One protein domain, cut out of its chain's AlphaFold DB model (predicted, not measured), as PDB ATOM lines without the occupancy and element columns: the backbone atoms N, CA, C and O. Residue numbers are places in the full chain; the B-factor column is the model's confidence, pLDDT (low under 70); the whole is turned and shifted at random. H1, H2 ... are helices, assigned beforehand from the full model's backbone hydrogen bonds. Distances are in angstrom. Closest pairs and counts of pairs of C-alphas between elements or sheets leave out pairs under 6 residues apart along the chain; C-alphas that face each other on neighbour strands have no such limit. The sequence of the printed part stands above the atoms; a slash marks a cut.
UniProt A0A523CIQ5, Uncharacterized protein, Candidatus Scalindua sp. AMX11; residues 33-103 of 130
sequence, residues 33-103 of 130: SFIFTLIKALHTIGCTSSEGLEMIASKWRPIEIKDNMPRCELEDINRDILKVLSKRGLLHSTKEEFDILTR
ATOM      1  N   SER A  33      47.026 -34.559 -12.016       66.56
ATOM      2  CA  SER A  33      45.724 -34.401 -12.628       66.56
ATOM      3  C   SER A  33      45.974 -33.507 -13.827       66.56
ATOM      4  O   SER A  33      46.439 -32.374 -13.693       66.56
ATOM      5  N   PHE A  34      45.712 -34.055 -15.010       70.56
ATOM      6  CA  PHE A  34      45.867 -33.361 -16.282       70.56
ATOM      7  C   PHE A  34      45.154 -32.002 -16.276       70.56
ATOM      8  O   PHE A  34      45.573 -31.090 -16.979       70.56
ATOM      9  N   ILE A  35      44.143 -31.841 -15.416       73.75
ATOM     10  CA  ILE A  35      43.454 -30.579 -15.148       73.75
ATOM     11  C   ILE A  35      44.389 -29.558 -14.481       73.75
ATOM     12  O   ILE A  35      44.459 -28.427 -14.945       73.75
ATOM     13  N   PHE A  36      45.148 -29.922 -13.441       77.81
ATOM     14  CA  PHE A  36      46.127 -29.007 -12.834       77.81
ATOM     15  C   PHE A  36      47.254 -28.660 -13.806       77.81
ATOM     16  O   PHE A  36      47.658 -27.501 -13.874       77.81
ATOM     17  N   THR A  37      47.734 -29.630 -14.589       80.31
ATOM     18  CA  THR A  37      48.727 -29.376 -15.642       80.31
ATOM     19  C   THR A  37      48.182 -28.406 -16.692       80.31
ATOM     20  O   THR A  37      48.878 -27.468 -17.070       80.31
ATOM     21  N   LEU A  38      46.924 -28.580 -17.105       82.69
ATOM     22  CA  LEU A  38      46.239 -27.696 -18.044       82.69
ATOM     23  C   LEU A  38      46.062 -26.283 -17.475       82.69
ATOM     24  O   LEU A  38      46.424 -25.316 -18.134       82.69
ATOM     25  N   ILE A  39      45.538 -26.155 -16.252       83.25
ATOM     26  CA  ILE A  39      45.325 -24.857 -15.594       83.25
ATOM     27  C   ILE A  39      46.657 -24.133 -15.407       83.25
ATOM     28  O   ILE A  39      46.748 -22.938 -15.681       83.25
ATOM     29  N   LYS A  40      47.704 -24.851 -14.990       83.62
ATOM     30  CA  LYS A  40      49.046 -24.284 -14.862       83.62
ATOM     31  C   LYS A  40      49.567 -23.810 -16.215       83.62
ATOM     32  O   LYS A  40      50.056 -22.694 -16.287       83.62
ATOM     33  N   ALA A  41      49.416 -24.603 -17.277       84.44
ATOM     34  CA  ALA A  41      49.807 -24.192 -18.622       84.44
ATOM     35  C   ALA A  41      49.043 -22.936 -19.071       84.44
ATOM     36  O   ALA A  41      49.678 -21.970 -19.476       84.44
ATOM     37  N   LEU A  42      47.711 -22.900 -18.910       86.94
ATOM     38  CA  LEU A  42      46.875 -21.727 -19.205       86.94
ATOM     39  C   LEU A  42      47.358 -20.485 -18.444       86.94
ATOM     40  O   LEU A  42      47.449 -19.401 -19.018       86.94
ATOM     41  N   HIS A  43      47.668 -20.634 -17.158       85.50
ATOM     42  CA  HIS A  43      48.140 -19.533 -16.330       85.50
ATOM     43  C   HIS A  43      49.521 -19.040 -16.765       85.50
ATOM     44  O   HIS A  43      49.684 -17.852 -17.038       85.50
ATOM     45  N   THR A  44      50.490 -19.951 -16.886       82.88
ATOM     46  CA  THR A  44      51.877 -19.639 -17.253       82.88
ATOM     47  C   THR A  44      51.953 -18.908 -18.586       82.88
ATOM     48  O   THR A  44      52.691 -17.932 -18.698       82.88
ATOM     49  N   ILE A  45      51.166 -19.327 -19.582       84.31
ATOM     50  CA  ILE A  45      51.213 -18.675 -20.891       84.31
ATOM     51  C   ILE A  45      50.391 -17.390 -20.969       84.31
ATOM     52  O   ILE A  45      50.407 -16.767 -22.017       84.31
ATOM     53  N   GLY A  46      49.679 -16.976 -19.916       83.81
ATOM     54  CA  GLY A  46      48.924 -15.716 -19.899       83.81
ATOM     55  C   GLY A  46      47.456 -15.813 -20.334       83.81
ATOM     56  O   GLY A  46      46.758 -14.795 -20.354       83.81
ATOM     57  N   CYS A  47      46.930 -17.017 -20.602       85.69
ATOM     58  CA  CYS A  47      45.514 -17.224 -20.940       85.69
ATOM     59  C   CYS A  47      44.558 -16.831 -19.805       85.69
ATOM     60  O   CYS A  47      43.394 -16.546 -20.069       85.69
ATOM     61  N   THR A  48      45.027 -16.806 -18.555       86.12
ATOM     62  CA  THR A  48      44.213 -16.424 -17.389       86.12
ATOM     63  C   THR A  48      44.243 -14.923 -17.079       86.12
ATOM     64  O   THR A  48      43.756 -14.514 -16.029       86.12
ATOM     65  N   SER A  49      44.854 -14.094 -17.930       85.81
ATOM     66  CA  SER A  49      44.716 -12.636 -17.835       85.81
ATOM     67  C   SER A  49      43.274 -12.214 -18.148       85.81
ATOM     68  O   SER A  49      42.551 -12.949 -18.817       85.81
ATOM     69  N   SER A  50      42.840 -11.031 -17.697       84.88
ATOM     70  CA  SER A  50      41.479 -10.542 -17.993       84.88
ATOM     71  C   SER A  50      41.205 -10.512 -19.500       84.88
ATOM     72  O   SER A  50      40.178 -11.010 -19.952       84.88
ATOM     73  N   GLU A  51      42.154  -9.990 -20.279       84.38
ATOM     74  CA  GLU A  51      42.047  -9.922 -21.739       84.38
ATOM     75  C   GLU A  51      42.112 -11.315 -22.390       84.38
ATOM     76  O   GLU A  51      41.373 -11.605 -23.334       84.38
ATOM     77  N   GLY A  52      42.949 -12.211 -21.854       86.38
ATOM     78  CA  GLY A  52      43.033 -13.602 -22.295       86.38
ATOM     79  C   GLY A  52      41.715 -14.350 -22.103       86.38
ATOM     80  O   GLY A  52      41.207 -14.959 -23.045       86.38
ATOM     81  N   LEU A  53      41.120 -14.251 -20.914       86.31
ATOM     82  CA  LEU A  53      39.847 -14.889 -20.587       86.31
ATOM     83  C   LEU A  53      38.690 -14.316 -21.412       86.31
ATOM     84  O   LEU A  53      37.857 -15.081 -21.893       86.31
ATOM     85  N   GLU A  54      38.651 -12.998 -21.626       85.56
ATOM     86  CA  GLU A  54      37.633 -12.358 -22.463       85.56
ATOM     87  C   GLU A  54      37.723 -12.834 -23.919       85.56
ATOM     88  O   GLU A  54      36.711 -13.184 -24.531       85.56
ATOM     89  N   MET A  55      38.939 -12.943 -24.460       85.75
ATOM     90  CA  MET A  55      39.162 -13.482 -25.799       85.75
ATOM     91  C   MET A  55      38.728 -14.946 -25.906       85.75
ATOM     92  O   MET A  55      37.993 -15.303 -26.831       85.75
ATOM     93  N   ILE A  56      39.135 -15.787 -24.952       87.56
ATOM     94  CA  ILE A  56      38.746 -17.201 -24.893       87.56
ATOM     95  C   ILE A  56      37.220 -17.320 -24.850       87.56
ATOM     96  O   ILE A  56      36.636 -18.055 -25.648       87.56
ATOM     97  N   ALA A  57      36.559 -16.549 -23.985       84.94
ATOM     98  CA  ALA A  57      35.106 -16.525 -23.883       84.94
ATOM     99  C   ALA A  57      34.447 -16.067 -25.195       84.94
ATOM    100  O   ALA A  57      33.483 -16.687 -25.638       84.94
ATOM    101  N   SER A  58      34.976 -15.032 -25.857       85.25
ATOM    102  CA  SER A  58      34.441 -14.536 -27.135       85.25
ATOM    103  C   SER A  58      34.483 -15.582 -28.254       85.25
ATOM    104  O   SER A  58      33.623 -15.578 -29.132       85.25
ATOM    105  N   LYS A  59      35.463 -16.492 -28.212       85.00
ATOM    106  CA  LYS A  59      35.628 -17.569 -29.192       85.00
ATOM    107  C   LYS A  59      34.771 -18.784 -28.885       85.00
ATOM    108  O   LYS A  59      34.213 -19.353 -29.813       85.00
ATOM    109  N   TRP A  60      34.630 -19.142 -27.613       84.06
ATOM    110  CA  TRP A  60      33.824 -20.291 -27.201       84.06
ATOM    111  C   TRP A  60      32.316 -20.021 -27.192       84.06
ATOM    112  O   TRP A  60      31.552 -20.905 -27.555       84.06
ATOM    113  N   ARG A  61      31.867 -18.813 -26.824       84.81
ATOM    114  CA  ARG A  61      30.433 -18.457 -26.746       84.81
ATOM    115  C   ARG A  61      29.601 -18.755 -28.004       84.81
ATOM    116  O   ARG A  61      28.478 -19.214 -27.832       84.81
ATOM    117  N   PRO A  62      30.070 -18.482 -29.237       85.19
ATOM    118  CA  PRO A  62      29.279 -18.764 -30.434       85.19
ATOM    119  C   PRO A  62      29.305 -20.241 -30.865       85.19
ATOM    120  O   PRO A  62      28.616 -20.590 -31.820       85.19
ATOM    121  N   ILE A  63      30.112 -21.094 -30.226       83.69
ATOM    122  CA  ILE A  63      30.295 -22.489 -30.635       83.69
ATOM    123  C   ILE A  63      29.259 -23.363 -29.929       83.69
ATOM    124  O   ILE A  63      29.258 -23.495 -28.707       83.69
ATOM    125  N   GLU A  64      28.397 -24.000 -30.717       83.25
ATOM    126  CA  GLU A  64      27.479 -25.028 -30.234       83.25
ATOM    127  C   GLU A  64      28.236 -26.355 -30.064       83.25
ATOM    128  O   GLU A  64      28.660 -26.972 -31.044       83.25
ATOM    129  N   ILE A  65      28.416 -26.794 -28.815       80.12
ATOM    130  CA  ILE A  65      29.023 -28.094 -28.509       80.12
ATOM    131  C   ILE A  65      27.973 -29.181 -28.709       80.12
ATOM    132  O   ILE A  65      26.949 -29.196 -28.030       80.12
ATOM    133  N   LYS A  66      28.241 -30.095 -29.642       82.06
ATOM    134  CA  LYS A  66      27.391 -31.254 -29.934       82.06
ATOM    135  C   LYS A  66      27.984 -32.501 -29.288       82.06
ATOM    136  O   LYS A  66      29.203 -32.651 -29.265       82.06
ATOM    137  N   ASP A  67      27.136 -33.427 -28.848       77.38
ATOM    138  CA  ASP A  67      27.563 -34.672 -28.185       77.38
ATOM    139  C   ASP A  67      28.501 -35.540 -29.041       77.38
ATOM    140  O   ASP A  67      29.286 -36.329 -28.521       77.38
ATOM    141  N   ASN A  68      28.435 -35.393 -30.366       83.56
ATOM    142  CA  ASN A  68      29.253 -36.123 -31.330       83.56
ATOM    143  C   ASN A  68      30.381 -35.279 -31.946       83.56
ATOM    144  O   ASN A  68      30.942 -35.692 -32.961       83.56
ATOM    145  N   MET A  69      30.699 -34.113 -31.370       82.50
ATOM    146  CA  MET A  69      31.773 -33.260 -31.872       82.50
ATOM    147  C   MET A  69      33.117 -34.011 -31.805       82.50
ATOM    148  O   MET A  69      33.542 -34.428 -30.722       82.50
ATOM    149  N   PRO A  70      33.805 -34.211 -32.943       85.50
ATOM    150  CA  PRO A  70      35.099 -34.871 -32.972       85.50
ATOM    151  C   PRO A  70      36.144 -34.112 -32.155       85.50
ATOM    152  O   PRO A  70      36.238 -32.886 -32.200       85.50
ATOM    153  N   ARG A  71      37.025 -34.856 -31.481       81.88
ATOM    154  CA  ARG A  71      38.152 -34.276 -30.737       81.88
ATOM    155  C   ARG A  71      39.023 -33.354 -31.599       81.88
ATOM    156  O   ARG A  71      39.482 -32.335 -31.102       81.88
ATOM    157  N   CYS A  72      39.250 -33.696 -32.866       84.44
ATOM    158  CA  CYS A  72      40.056 -32.868 -33.765       84.44
ATOM    159  C   CYS A  72      39.455 -31.471 -33.984       84.44
ATOM    160  O   CYS A  72      40.206 -30.503 -34.009       84.44
ATOM    161  N   GLU A  73      38.124 -31.345 -34.047       85.88
ATOM    162  CA  GLU A  73      37.461 -30.042 -34.180       85.88
ATOM    163  C   GLU A  73      37.700 -29.166 -32.942       85.88
ATOM    164  O   GLU A  73      38.013 -27.981 -33.064       85.88
ATOM    165  N   LEU A  74      37.639 -29.759 -31.746       82.75
ATOM    166  CA  LEU A  74      37.944 -29.072 -30.485       82.75
ATOM    167  C   LEU A  74      39.407 -28.613 -30.425       82.75
ATOM    168  O   LEU A  74      39.701 -27.488 -30.018       82.75
ATOM    169  N   GLU A  75      40.339 -29.463 -30.858       84.88
ATOM    170  CA  GLU A  75      41.755 -29.102 -30.922       84.88
ATOM    171  C   GLU A  75      42.015 -27.950 -31.902       84.88
ATOM    172  O   GLU A  75      42.846 -27.084 -31.621       84.88
ATOM    173  N   ASP A  76      41.297 -27.906 -33.023       86.44
ATOM    174  CA  ASP A  76      41.427 -26.839 -34.014       86.44
ATOM    175  C   ASP A  76      40.871 -25.508 -33.496       86.44
ATOM    176  O   ASP A  76      41.533 -24.476 -33.639       86.44
ATOM    177  N   ILE A  77      39.742 -25.536 -32.777       86.19
ATOM    178  CA  ILE A  77      39.211 -24.372 -32.050       86.19
ATOM    179  C   ILE A  77      40.260 -23.827 -31.071       86.19
ATOM    180  O   ILE A  77      40.567 -22.631 -31.084       86.19
ATOM    181  N   ASN A  78      40.860 -24.693 -30.250       87.00
ATOM    182  CA  ASN A  78      41.884 -24.283 -29.287       87.00
ATOM    183  C   ASN A  78      43.130 -23.721 -29.965       87.00
ATOM    184  O   ASN A  78      43.647 -22.684 -29.544       87.00
ATOM    185  N   ARG A  79      43.607 -24.365 -31.037       87.06
ATOM    186  CA  ARG A  79      44.735 -23.863 -31.830       87.06
ATOM    187  C   ARG A  79      44.454 -22.462 -32.354       87.06
ATOM    188  O   ARG A  79      45.340 -21.610 -32.304       87.06
ATOM    189  N   ASP A  80      43.245 -22.200 -32.831       88.00
ATOM    190  CA  ASP A  80      42.877 -20.889 -33.352       88.00
ATOM    191  C   ASP A  80      42.755 -19.827 -32.256       88.00
ATOM    192  O   ASP A  80      43.221 -18.701 -32.450       88.00
ATOM    193  N   ILE A  81      42.238 -20.180 -31.076       88.00
ATOM    194  CA  ILE A  81      42.268 -19.313 -29.889       88.00
ATOM    195  C   ILE A  81      43.712 -18.940 -29.538       88.00
ATOM    196  O   ILE A  81      44.036 -17.756 -29.419       88.00
ATOM    197  N   LEU A  82      44.600 -19.931 -29.432       87.12
ATOM    198  CA  LEU A  82      46.001 -19.711 -29.073       87.12
ATOM    199  C   LEU A  82      46.746 -18.884 -30.132       87.12
ATOM    200  O   LEU A  82      47.518 -17.996 -29.778       87.12
ATOM    201  N   LYS A  83      46.475 -19.089 -31.428       87.12
ATOM    202  CA  LYS A  83      47.018 -18.235 -32.502       87.12
ATOM    203  C   LYS A  83      46.567 -16.783 -32.360       87.12
ATOM    204  O   LYS A  83      47.369 -15.878 -32.582       87.12
ATOM    205  N   VAL A  84      45.298 -16.537 -32.026       87.25
ATOM    206  CA  VAL A  84      44.778 -15.172 -31.841       87.25
ATOM    207  C   VAL A  84      45.418 -14.508 -30.624       87.25
ATOM    208  O   VAL A  84      45.854 -13.363 -30.731       87.25
ATOM    209  N   LEU A  85      45.533 -15.224 -29.502       86.44
ATOM    210  CA  LEU A  85      46.212 -14.728 -28.303       86.44
ATOM    211  C   LEU A  85      47.693 -14.425 -28.576       86.44
ATOM    212  O   LEU A  85      48.181 -13.360 -28.201       86.44
ATOM    213  N   SER A  86      48.385 -15.307 -29.304       86.38
ATOM    214  CA  SER A  86      49.777 -15.104 -29.721       86.38
ATOM    215  C   SER A  86      49.934 -13.849 -30.583       86.38
ATOM    216  O   SER A  86      50.770 -12.999 -30.289       86.38
ATOM    217  N   LYS A  87      49.077 -13.671 -31.600       86.12
ATOM    218  CA  LYS A  87      49.086 -12.483 -32.474       86.12
ATOM    219  C   LYS A  87      48.848 -11.173 -31.722       86.12
ATOM    220  O   LYS A  87      49.301 -10.132 -32.183       86.12
ATOM    221  N   ARG A  88      48.131 -11.216 -30.598       83.88
ATOM    222  CA  ARG A  88      47.875 -10.054 -29.734       83.88
ATOM    223  C   ARG A  88      48.983  -9.798 -28.710       83.88
ATOM    224  O   ARG A  88      48.871  -8.853 -27.944       83.88
ATOM    225  N   GLY A  89      50.035 -10.619 -28.681       84.00
ATOM    226  CA  GLY A  89      51.104 -10.500 -27.688       84.00
ATOM    227  C   GLY A  89      50.670 -10.886 -26.271       84.00
ATOM    228  O   GLY A  89      51.351 -10.537 -25.315       84.00
ATOM    229  N   LEU A  90      49.551 -11.606 -26.134       81.69
ATOM    230  CA  LEU A  90      48.993 -12.026 -24.844       81.69
ATOM    231  C   LEU A  90      49.578 -13.346 -24.340       81.69
ATOM    232  O   LEU A  90      49.209 -13.794 -23.258       81.69
ATOM    233  N   LEU A  91      50.444 -13.984 -25.139       83.56
ATOM    234  CA  LEU A  91      51.076 -15.245 -24.778       83.56
ATOM    235  C   LEU A  91      52.556 -15.089 -24.451       83.56
ATOM    236  O   LEU A  91      53.329 -14.539 -25.236       83.56
ATOM    237  N   HIS A  92      52.954 -15.690 -23.335       78.19
ATOM    238  CA  HIS A  92      54.344 -15.919 -22.951       78.19
ATOM    239  C   HIS A  92      54.650 -17.415 -23.114       78.19
ATOM    240  O   HIS A  92      54.800 -18.142 -22.141       78.19
ATOM    241  N   SER A  93      54.591 -17.926 -24.344       67.94
ATOM    242  CA  SER A  93      54.577 -19.377 -24.587       67.94
ATOM    243  C   SER A  93      55.961 -19.968 -24.845       67.94
ATOM    244  O   SER A  93      56.708 -19.435 -25.670       67.94
ATOM    245  N   THR A  94      56.235 -21.144 -24.275       67.38
ATOM    246  CA  THR A  94      57.186 -22.112 -24.833       67.38
ATOM    247  C   THR A  94      56.424 -23.163 -25.660       67.38
ATOM    248  O   THR A  94      55.194 -23.263 -25.609       67.38
ATOM    249  N   LYS A  95      57.137 -23.940 -26.484       74.31
ATOM    250  CA  LYS A  95      56.534 -24.987 -27.333       74.31
ATOM    251  C   LYS A  95      55.795 -26.055 -26.506       74.31
ATOM    252  O   LYS A  95      54.798 -26.604 -26.960       74.31
ATOM    253  N   GLU A  96      56.262 -26.306 -25.287       75.56
ATOM    254  CA  GLU A  96      55.772 -27.368 -24.407       75.56
ATOM    255  C   GLU A  96      54.376 -27.068 -23.850       75.56
ATOM    256  O   GLU A  96      53.511 -27.947 -23.853       75.56
ATOM    257  N   GLU A  97      54.097 -25.826 -23.435       77.31
ATOM    258  CA  GLU A  97      52.752 -25.479 -22.962       77.31
ATOM    259  C   GLU A  97      51.722 -25.523 -24.093       77.31
ATOM    260  O   GLU A  97      50.574 -25.904 -23.864       77.31
ATOM    261  N   PHE A  98      52.123 -25.193 -25.323       77.94
ATOM    262  CA  PHE A  98      51.233 -25.256 -26.482       77.94
ATOM    263  C   PHE A  98      50.767 -26.692 -26.768       77.94
ATOM    264  O   PHE A  98      49.579 -26.931 -27.016       77.94
ATOM    265  N   ASP A  99      51.682 -27.658 -26.672       78.88
ATOM    266  CA  ASP A  99      51.381 -29.080 -26.850       78.88
ATOM    267  C   ASP A  99      50.471 -29.608 -25.728       78.88
ATOM    268  O   ASP A  99      49.517 -30.346 -25.990       78.88
ATOM    269  N   ILE A 100      50.707 -29.182 -24.480       80.00
ATOM    270  CA  ILE A 100      49.853 -29.513 -23.327       80.00
ATOM    271  C   ILE A 100      48.431 -28.988 -23.544       80.00
ATOM    272  O   ILE A 100      47.466 -29.740 -23.404       80.00
ATOM    273  N   LEU A 101      48.282 -27.716 -23.909       80.69
ATOM    274  CA  LEU A 101      46.972 -27.094 -24.097       80.69
ATOM    275  C   LEU A 101      46.201 -27.755 -25.229       80.69
ATOM    276  O   LEU A 101      45.046 -28.122 -25.049       80.69
ATOM    277  N   THR A 102      46.853 -27.990 -26.362       76.94
ATOM    278  CA  THR A 102      46.218 -28.665 -27.495       76.94
ATOM    279  C   THR A 102      45.744 -30.069 -27.106       76.94
ATOM    280  O   THR A 102      44.647 -30.480 -27.469       76.94
ATOM    281  N   ARG A 103      46.538 -30.816 -26.329       75.75
ATOM    282  CA  ARG A 103      46.223 -32.207 -25.983       75.75
ATOM    283  C   ARG A 103      45.169 -32.348 -24.884       75.75
ATOM    284  O   ARG A 103      44.430 -33.334 -24.904       75.75
TER     285      ARG A 103
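What this domain is: This is residues 33 to 103 of the 130 residues of an uncharacterized protein of Candidatus Scalindua sp. AMX11 (UniProt A0A523CIQ5). What is the main picture? The longest helix, H3, is the middle piece: H2 packs on its residues 81 to 85 and H4 folds back on its residues 75 to 79, while H1 packs on H4, away from H3. Between H2 and H3 a loop of residues 61 to 70 lies at one end of the longest axis. What is it made of? The printed part has 71 residues with four helices, H1 to H4 along the chain, and no named strand: the class is all helix. It is compact, with a radius of gyration of the C-alphas of 12.0 A and spans of 33 by 26 by 17 A.

How they stand to each other: What touches the longest helix? H3, residues 71 to 87, touches H2, residues 50 to 60, with residues 81 to 85 alone; the closest C-alphas, of Ile 56 and Ile 81, are 6.5 A apart. This helical hairpin runs opposite ways at a steep tilt of 36 degrees, only just beyond shallow. H3 touches H4, residues 95 to 103, with residues 75 to 79 alone, the closest C-alphas being those of Glu 75 and Thr 102 at 5.6 A; this hairpin also runs opposite ways, at 37 degrees, only just steep. Where is the first helix? H1, residues 34 to 44, touches H4, opposite ways at a steep tilt of 45 degrees; the closest C-alphas, of Ala 41 and Glu 97, are 5.4 A apart. H1 is apart from H2 and H3, and H2 from H4; the helix packing is mostly crossed, with none of the three touching pairs at a shallow tilt. Are the backbones complete? Every O i to N i+4 pair is within hydrogen-bond range in H1, H2, H3 and H4.

Where its parts are: Where does H3 run? It goes 24.4 A from C-alpha 71 at (38.152, -34.276, -30.737) to C-alpha 87 at (49.086, -12.483, -32.474). How long are the others? H1 is 15.0 A, H2 15.4 A and H4 12.7 A; H4 ends at C-alpha 103, (46.223, -32.207, -25.983).

The domain as a whole: How large is it? The C-alphas farthest apart, of Asn 68 and Gly 89, are 33.9 A apart. Are there cuts or long links? The printed part has no cut; H1 to H2 is a tight link, and the other two are short. Where is confidence low? The mean pLDDT of the printed part is 82.5, with residues 33, 93 and 94 under 70.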